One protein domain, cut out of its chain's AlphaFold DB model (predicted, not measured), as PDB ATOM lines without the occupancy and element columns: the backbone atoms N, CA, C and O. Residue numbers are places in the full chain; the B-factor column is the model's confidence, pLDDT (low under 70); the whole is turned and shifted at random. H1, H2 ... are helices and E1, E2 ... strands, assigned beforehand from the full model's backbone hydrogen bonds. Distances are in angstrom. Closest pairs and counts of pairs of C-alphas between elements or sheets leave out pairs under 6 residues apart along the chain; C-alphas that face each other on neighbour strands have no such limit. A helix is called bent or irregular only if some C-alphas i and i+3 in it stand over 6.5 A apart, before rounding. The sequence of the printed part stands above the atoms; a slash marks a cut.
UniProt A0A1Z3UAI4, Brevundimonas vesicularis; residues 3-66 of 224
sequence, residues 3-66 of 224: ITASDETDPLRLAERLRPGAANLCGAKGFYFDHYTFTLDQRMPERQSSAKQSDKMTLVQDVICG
ATOM      1  N   ILE A   3     135.319 119.095 109.505       87.12
ATOM      2  CA  ILE A   3     135.608 120.296 110.291       87.12
ATOM      3  C   ILE A   3     136.366 121.308 109.445       87.12
ATOM      4  O   ILE A   3     137.086 120.943 108.516       87.12
ATOM      5  N   THR A   4     136.187 122.589 109.759       88.75
ATOM      6  CA  THR A   4     136.687 123.689 108.935       88.75
ATOM      7  C   THR A   4     137.435 124.706 109.781       88.75
ATOM      8  O   THR A   4     136.974 125.078 110.862       88.75
ATOM      9  N   ALA A   5     138.584 125.157 109.286       86.50
ATOM     10  CA  ALA A   5     139.343 126.258 109.862       86.50
ATOM     11  C   ALA A   5     139.689 127.269 108.767       86.50
ATOM     12  O   ALA A   5     140.007 126.896 107.639       86.50
ATOM     13  N   SER A   6     139.631 128.548 109.121       84.88
ATOM     14  CA  SER A   6     139.930 129.677 108.245       84.88
ATOM     15  C   SER A   6     140.824 130.701 108.948       84.88
ATOM     16  O   SER A   6     141.116 130.582 110.146       84.88
ATOM     17  N   ASP A   7     141.216 131.731 108.196       75.06
ATOM     18  CA  ASP A   7     141.893 132.938 108.693       75.06
ATOM     19  C   ASP A   7     143.335 132.696 109.186       75.06
ATOM     20  O   ASP A   7     143.802 133.307 110.143       75.06
ATOM     21  N   GLU A   8     144.046 131.790 108.519       77.19
ATOM     22  CA  GLU A   8     145.482 131.525 108.665       77.19
ATOM     23  C   GLU A   8     146.028 131.171 107.274       77.19
ATOM     24  O   GLU A   8     145.278 130.643 106.459       77.19
ATOM     25  N   THR A   9     147.289 131.482 106.974       76.75
ATOM     26  CA  THR A   9     147.908 131.220 105.658       76.75
ATOM     27  C   THR A   9     148.859 130.024 105.675       76.75
ATOM     28  O   THR A   9     149.259 129.548 104.615       76.75
ATOM     29  N   ASP A  10     149.195 129.512 106.861       76.88
ATOM     30  CA  ASP A  10     149.980 128.293 107.047       76.88
ATOM     31  C   ASP A  10     149.063 127.051 107.171       76.88
ATOM     32  O   ASP A  10     148.292 126.938 108.136       76.88
ATOM     33  N   PRO A  11     149.132 126.090 106.228       71.69
ATOM     34  CA  PRO A  11     148.273 124.908 106.237       71.69
ATOM     35  C   PRO A  11     148.532 123.987 107.434       71.69
ATOM     36  O   PRO A  11     147.593 123.357 107.924       71.69
ATOM     37  N   LEU A  12     149.760 123.950 107.967       77.56
ATOM     38  CA  LEU A  12     150.086 123.149 109.150       77.56
ATOM     39  C   LEU A  12     149.439 123.741 110.404       77.56
ATOM     40  O   LEU A  12     148.880 123.014 111.225       77.56
ATOM     41  N   ARG A  13     149.436 125.073 110.530       81.44
ATOM     42  CA  ARG A  13     148.749 125.756 111.638       81.44
ATOM     43  C   ARG A  13     147.233 125.618 111.555       81.44
ATOM     44  O   ARG A  13     146.592 125.448 112.594       81.44
ATOM     45  N   LEU A  14     146.653 125.654 110.350       82.81
ATOM     46  CA  LEU A  14     145.229 125.355 110.165       82.81
ATOM     47  C   LEU A  14     144.896 123.926 110.612       82.81
ATOM     48  O   LEU A  14     143.930 123.745 111.353       82.81
ATOM     49  N   ALA A  15     145.705 122.934 110.229       80.56
ATOM     50  CA  ALA A  15     145.496 121.542 110.627       80.56
ATOM     51  C   ALA A  15     145.587 121.345 112.154       80.56
ATOM     52  O   ALA A  15     144.747 120.666 112.747       80.56
ATOM     53  N   GLU A  16     146.539 121.998 112.827       84.88
ATOM     54  CA  GLU A  16     146.647 121.941 114.292       84.88
ATOM     55  C   GLU A  16     145.426 122.548 115.002       84.88
ATOM     56  O   GLU A  16     144.928 121.988 115.983       84.88
ATOM     57  N   ARG A  17     144.859 123.643 114.474       87.75
ATOM     58  CA  ARG A  17     143.639 124.270 115.027       87.75
ATOM     59  C   ARG A  17     142.402 123.380 114.941       87.75
ATOM     60  O   ARG A  17     141.459 123.577 115.706       87.75
ATOM     61  N   LEU A  18     142.395 122.416 114.028       90.06
ATOM     62  CA  LEU A  18     141.292 121.482 113.844       90.06
ATOM     63  C   LEU A  18     141.298 120.340 114.874       90.06
ATOM     64  O   LEU A  18     140.237 119.787 115.176       90.06
ATOM     65  N   ARG A  19     142.452 120.020 115.482       88.44
ATOM     66  CA  ARG A  19     142.576 118.899 116.436       88.44
ATOM     67  C   ARG A  19     141.631 118.993 117.641       88.44
ATOM     68  O   ARG A  19     140.983 117.987 117.927       88.44
ATOM     69  N   PRO A  20     141.477 120.140 118.339       91.88
ATOM     70  CA  PRO A  20     140.539 120.229 119.460       91.88
ATOM     71  C   PRO A  20     139.085 120.005 119.029       91.88
ATOM     72  O   PRO A  20     138.319 119.366 119.747       91.88
ATOM     73  N   GLY A  21     138.706 120.486 117.838       90.75
ATOM     74  CA  GLY A  21     137.373 120.273 117.273       90.75
ATOM     75  C   GLY A  21     137.096 118.795 116.998       90.75
ATOM     76  O   GLY A  21     136.057 118.276 117.403       90.75
ATOM     77  N   ALA A  22     138.054 118.095 116.391       89.44
ATOM     78  CA  ALA A  22     137.962 116.659 116.141       89.44
ATOM     79  C   ALA A  22     137.918 115.829 117.434       89.44
ATOM     80  O   ALA A  22     137.102 114.912 117.556       89.44
ATOM     81  N   ALA A  23     138.736 116.192 118.429       89.75
ATOM     82  CA  ALA A  23     138.732 115.562 119.747       89.75
ATOM     83  C   ALA A  23     137.367 115.703 120.436       89.75
ATOM     84  O   ALA A  23     136.829 114.723 120.949       89.75
ATOM     85  N   ASN A  24     136.775 116.899 120.390       92.12
ATOM     86  CA  ASN A  24     135.448 117.150 120.952       92.12
ATOM     87  C   ASN A  24     134.346 116.383 120.209       92.12
ATOM     88  O   ASN A  24     133.429 115.872 120.847       92.12
ATOM     89  N   LEU A  25     134.442 116.270 118.880       92.00
ATOM     90  CA  LEU A  25     133.472 115.528 118.068       92.00
ATOM     91  C   LEU A  25     133.496 114.023 118.347       92.00
ATOM     92  O   LEU A  25     132.443 113.389 118.394       92.00
ATOM     93  N   CYS A  26     134.683 113.445 118.526       91.00
ATOM     94  CA  CYS A  26     134.839 111.999 118.659       91.00
ATOM     95  C   CYS A  26     134.918 111.495 120.105       91.00
ATOM     96  O   CYS A  26     134.726 110.299 120.354       91.00
ATOM     97  N   GLY A  27     135.165 112.389 121.066       89.56
ATOM     98  CA  GLY A  27     135.260 112.067 122.486       89.56
ATOM     99  C   GLY A  27     136.270 110.949 122.759       89.56
ATOM    100  O   GLY A  27     137.354 110.902 122.183       89.56
ATOM    101  N   ALA A  28     135.890 110.000 123.616       87.00
ATOM    102  CA  ALA A  28     136.758 108.894 124.029       87.00
ATOM    103  C   ALA A  28     137.050 107.854 122.927       87.00
ATOM    104  O   ALA A  28     137.874 106.970 123.142       87.00
ATOM    105  N   LYS A  29     136.388 107.928 121.759       85.12
ATOM    106  CA  LYS A  29     136.605 106.964 120.665       85.12
ATOM    107  C   LYS A  29     137.949 107.155 119.961       85.12
ATOM    108  O   LYS A  29     138.378 106.235 119.277       85.12
ATOM    109  N   GLY A  30     138.587 108.315 120.126       85.50
ATOM    110  CA  GLY A  30     139.700 108.736 119.280       85.50
ATOM    111  C   GLY A  30     139.216 109.231 117.914       85.50
ATOM    112  O   GLY A  30     138.054 109.051 117.537       85.50
ATOM    113  N   PHE A  31     140.103 109.905 117.189       90.38
ATOM    114  CA  PHE A  31     139.839 110.408 115.847       90.38
ATOM    115  C   PHE A  31     141.098 110.324 114.995       90.38
ATOM    116  O   PHE A  31     142.207 110.386 115.526       90.38
ATOM    117  N   TYR A  32     140.921 110.270 113.681       87.12
ATOM    118  CA  TYR A  32     141.979 110.573 112.727       87.12
ATOM    119  C   TYR A  32     141.443 111.445 111.594       87.12
ATOM    120  O   TYR A  32     140.236 111.492 111.332       87.12
ATOM    121  N   PHE A  33     142.364 112.175 110.972       87.00
ATOM    122  CA  PHE A  33     142.103 112.970 109.786       87.00
ATOM    123  C   PHE A  33     142.300 112.124 108.539       87.00
ATOM    124  O   PHE A  33     143.248 111.347 108.466       87.00
ATOM    125  N   ASP A  34     141.381 112.278 107.596       83.56
ATOM    126  CA  ASP A  34     141.365 111.534 106.343       83.56
ATOM    127  C   ASP A  34     141.581 112.506 105.171       83.56
ATOM    128  O   ASP A  34     142.629 113.149 105.076       83.56
ATOM    129  N   HIS A  35     140.580 112.704 104.316       83.12
ATOM    130  CA  HIS A  35     140.660 113.625 103.190       83.12
ATOM    131  C   HIS A  35     140.641 115.091 103.637       83.12
ATOM    132  O   HIS A  35     139.970 115.458 104.605       83.12
ATOM    133  N   TYR A  36     141.354 115.947 102.906       86.00
ATOM    134  CA  TYR A  36     141.324 117.391 103.109       86.00
ATOM    135  C   TYR A  36     141.107 118.146 101.804       86.00
ATOM    136  O   TYR A  36     141.411 117.675 100.710       86.00
ATOM    137  N   THR A  37     140.588 119.360 101.921       83.94
ATOM    138  CA  THR A  37     140.469 120.320 100.828       83.94
ATOM    139  C   THR A  37     140.910 121.684 101.330       83.94
ATOM    140  O   THR A  37     140.463 122.136 102.385       83.94
ATOM    141  N   PHE A  38     141.769 122.350 100.562       86.75
ATOM    142  CA  PHE A  38     142.145 123.738 100.799       86.75
ATOM    143  C   PHE A  38     141.515 124.636  99.739       86.75
ATOM    144  O   PHE A  38     141.510 124.314  98.551       86.75
ATOM    145  N   THR A  39     141.011 125.787 100.164       83.12
ATOM    146  CA  THR A  39     140.598 126.877  99.278       83.12
ATOM    147  C   THR A  39     141.394 128.112  99.651       83.12
ATOM    148  O   THR A  39     141.409 128.501 100.819       83.12
ATOM    149  N   LEU A  40     142.072 128.706  98.672       81.25
ATOM    150  CA  LEU A  40     142.873 129.908  98.847       81.25
ATOM    151  C   LEU A  40     142.245 131.055  98.050       81.25
ATOM    152  O   LEU A  40     142.258 131.041  96.821       81.25
ATOM    153  N   ASP A  41     141.734 132.052  98.765       77.25
ATOM    154  CA  ASP A  41     141.217 133.293  98.198       77.25
ATOM    155  C   ASP A  41     142.315 134.359  98.228       77.25
ATOM    156  O   ASP A  41     142.526 135.049  99.233       77.25
ATOM    157  N   GLN A  42     143.016 134.492  97.102       70.44
ATOM    158  CA  GLN A  42     144.009 135.542  96.873       70.44
ATOM    159  C   GLN A  42     143.360 136.757  96.213       70.44
ATOM    160  O   GLN A  42     142.712 136.645  95.170       70.44
ATOM    161  N   ARG A  43     143.569 137.947  96.788       66.44
ATOM    162  CA  ARG A  43     143.208 139.207  96.125       66.44
ATOM    163  C   ARG A  43     144.447 139.855  95.534       66.44
ATOM    164  O   ARG A  43     145.404 140.154  96.239       66.44
ATOM    165  N   MET A  44     144.393 140.124  94.235       61.47
ATOM    166  CA  MET A  44     145.434 140.881  93.549       61.47
ATOM    167  C   MET A  44     145.513 142.301  94.136       61.47
ATOM    168  O   MET A  44     144.466 142.922  94.337       61.47
ATOM    169  N   PRO A  45     146.714 142.839  94.404       60.00
ATOM    170  CA  PRO A  45     146.851 144.173  94.973       60.00
ATOM    171  C   PRO A  45     146.295 145.234  94.012       60.00
ATOM    172  O   PRO A  45     146.821 145.443  92.917       60.00
ATOM    173  N   GLU A  46     145.240 145.937  94.428       60.59
ATOM    174  CA  GLU A  46     144.812 147.169  93.766       60.59
ATOM    175  C   GLU A  46     145.846 148.269  94.037       60.59
ATOM    176  O   GLU A  46     146.300 148.454  95.167       60.59
ATOM    177  N   ARG A  47     146.218 149.022  92.990       55.81
ATOM    178  CA  ARG A  47     147.337 149.988  92.982       55.81
ATOM    179  C   ARG A  47     147.301 151.076  94.071       55.81
ATOM    180  O   ARG A  47     148.282 151.806  94.178       55.81
ATOM    181  N   GLN A  48     146.223 151.236  94.845       54.25
ATOM    182  CA  GLN A  48     146.069 152.330  95.815       54.25
ATOM    183  C   GLN A  48     145.245 151.966  97.067       54.25
ATOM    184  O   GLN A  48     144.449 152.772  97.540       54.25
ATOM    185  N   SER A  49     145.435 150.778  97.645       53.22
ATOM    186  CA  SER A  49     144.873 150.459  98.968       53.22
ATOM    187  C   SER A  49     145.968 150.447 100.039       53.22
ATOM    188  O   SER A  49     146.909 149.662  99.970       53.22
ATOM    189  N   SER A  50     145.840 151.313 101.048       51.47
ATOM    190  CA  SER A  50     146.682 151.346 102.256       51.47
ATOM    191  C   SER A  50     146.164 150.437 103.381       51.47
ATOM    192  O   SER A  50     146.678 150.477 104.500       51.47
ATOM    193  N   ALA A  51     145.163 149.592 103.108       55.75
ATOM    194  CA  ALA A  51     144.701 148.585 104.055       55.75
ATOM    195  C   ALA A  51     145.515 147.291 103.895       55.75
ATOM    196  O   ALA A  51     145.608 146.747 102.797       55.75
ATOM    197  N   LYS A  52     146.061 146.759 105.001       51.62
ATOM    198  CA  LYS A  52     146.572 145.378 105.069       51.62
ATOM    199  C   LYS A  52     145.405 144.413 104.828       51.62
ATOM    200  O   LYS A  52     144.725 144.019 105.770       51.62
ATOM    201  N   GLN A  53     145.143 144.072 103.574       57.78
ATOM    202  CA  GLN A  53     144.252 142.972 103.223       57.78
ATOM    203  C   GLN A  53     145.076 141.686 103.201       57.78
ATOM    204  O   GLN A  53     146.080 141.607 102.500       57.78
ATOM    205  N   SER A  54     144.691 140.720 104.031       60.72
ATOM    206  CA  SER A  54     145.337 139.413 104.135       60.72
ATOM    207  C   SER A  54     144.633 138.397 103.242       60.72
ATOM    208  O   SER A  54     143.399 138.376 103.194       60.72
ATOM    209  N   ASP A  55     145.414 137.536 102.595       74.44
ATOM    210  CA  ASP A  55     144.912 136.331 101.935       74.44
ATOM    211  C   ASP A  55     144.101 135.488 102.927       74.44
ATOM    212  O   ASP A  55     144.403 135.447 104.126       74.44
ATOM    213  N   LYS A  56     143.056 134.822 102.432       75.56
ATOM    214  CA  LYS A  56     142.259 133.896 103.238       75.56
ATOM    215  C   LYS A  56     142.442 132.484 102.716       75.56
ATOM    216  O   LYS A  56     142.127 132.209 101.564       75.56
ATOM    217  N   MET A  57     142.905 131.586 103.576       81.31
ATOM    218  CA  MET A  57     142.872 130.153 103.313       81.31
ATOM    219  C   MET A  57     141.817 129.499 104.201       81.31
ATOM    220  O   MET A  57     141.684 129.832 105.380       81.31
ATOM    221  N   THR A  58     141.072 128.573 103.611       85.94
ATOM    222  CA  THR A  58     140.104 127.712 104.287       85.94
ATOM    223  C   THR A  58     140.552 126.267 104.121       85.94
ATOM    224  O   THR A  58     140.762 125.819 102.998       85.94
ATOM    225  N   LEU A  59     140.690 125.543 105.229       87.38
ATOM    226  CA  LEU A  59     140.933 124.103 105.266       87.38
ATOM    227  C   LEU A  59     139.651 123.396 105.699       87.38
ATOM    228  O   LEU A  59     139.122 123.690 106.771       87.38
ATOM    229  N   VAL A  60     139.184 122.446 104.894       89.19
ATOM    230  CA  VAL A  60     138.125 121.493 105.238       89.19
ATOM    231  C   VAL A  60     138.763 120.119 105.383       89.19
ATOM    232  O   VAL A  60     139.411 119.651 104.455       89.19
ATOM    233  N   GLN A  61     138.587 119.479 106.535       89.31
ATOM    234  CA  GLN A  61     139.189 118.185 106.850       89.31
ATOM    235  C   GLN A  61     138.105 117.184 107.245       89.31
ATOM    236  O   GLN A  61     137.275 117.473 108.113       89.31
ATOM    237  N   ASP A  62     138.146 115.994 106.654       89.94
ATOM    238  CA  ASP A  62     137.364 114.850 107.096       89.94
ATOM    239  C   ASP A  62     137.935 114.254 108.384       89.94
ATOM    240  O   ASP A  62     139.132 114.007 108.528       89.94
ATOM    241  N   VAL A  63     137.031 114.012 109.325       90.31
ATOM    242  CA  VAL A  63     137.233 113.394 110.628       90.31
ATOM    243  C   VAL A  63     136.482 112.076 110.658       90.31
ATOM    244  O   VAL A  63     135.254 112.028 110.464       90.31
ATOM    245  N   ILE A  64     137.222 111.020 110.973       90.06
ATOM    246  CA  ILE A  64     136.680 109.696 111.243       90.06
ATOM    247  C   ILE A  64     136.865 109.416 112.734       90.06
ATOM    248  O   ILE A  64     137.979 109.454 113.255       90.06
ATOM    249  N   CYS A  65     135.755 109.164 113.432       91.88
ATOM    250  CA  CYS A  65     135.797 108.752 114.832       91.88
ATOM    251  C   CYS A  65     135.989 107.251 114.927       91.88
ATOM    252  O   CYS A  65     135.211 106.475 114.370       91.88
ATOM    253  N   GLY A  66     136.969 106.847 115.713       87.69
ATOM    254  CA  GLY A  66     137.332 105.456 115.865       87.69
ATOM    255  C   GLY A  66     138.737 105.344 116.429       87.69
ATOM    256  O   GLY A  66     139.435 106.361 116.534       87.69
TER     257      GLY A  66
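This is residues 3 to 66 of the 224 residues of a protein of Brevundimonas vesicularis (UniProt A0A1Z3UAI4). A twisted sheet of three strands has one helix, H1, packed over one face, while its other face is bare. The hairpin of E2 and E3 runs on into a long loop, of which residues 46 to 52 stick out free at one end of the rod. The 64 printed residues hold E1, H1, E2 and E3 along the chain; the sheet's order is E1, E3, E2, all antiparallel. The class is mixed, helices and strands; the whole is loose, with a radius of gyration of the C-alphas of 15.3 A and spans of 53 by 17 by 14 A.

The inner strand E3, residues 56 to 65, is antiparallel to edge strand E2, residues 31 to 41, at 163 degrees; N 37 and O 60 are 2.8 A apart, within hydrogen-bond range. E3 is antiparallel to the other edge strand, E1, residues 3 to 8, at 154 degrees, with N 59 and O 5 at 2.8 A. H1, residues 11 to 29, is on the sheet, making two layers, a helix on one face of a sheet. Its closest C-alphas to E3 are those of Cys 26 and Cys 65, 5.1 A; to E1, Leu 14 and Ala 5, 6.0 A. E1, H1 and E2 form a split strand-helix-strand unit, two same-way strands with E3 between them, with a right-handed crossover. In H1, 10 of 15 O i to N i+4 pairs are within hydrogen-bond range.

E1 begins at C-alpha 3 (135.608, 120.296, 110.291). E2 spans 28.9 A and bends by 61 degrees at residue 35. E3 spans 28.4 A, ending at C-alpha 65 (135.797, 108.752, 114.832). H1 spans 25.8 A, has a kink of 57 degrees near residue 23 and is irregular: C-alphas 25 and 28 are 9.5 A apart.

The farthest C-alphas, of Ala 28 and Gln 48, are 52.6 A apart. The printed part has no cut. The E2 to E3 link is long, 14 residues; the others are tight. Residues 43 to 54 have pLDDT under 70.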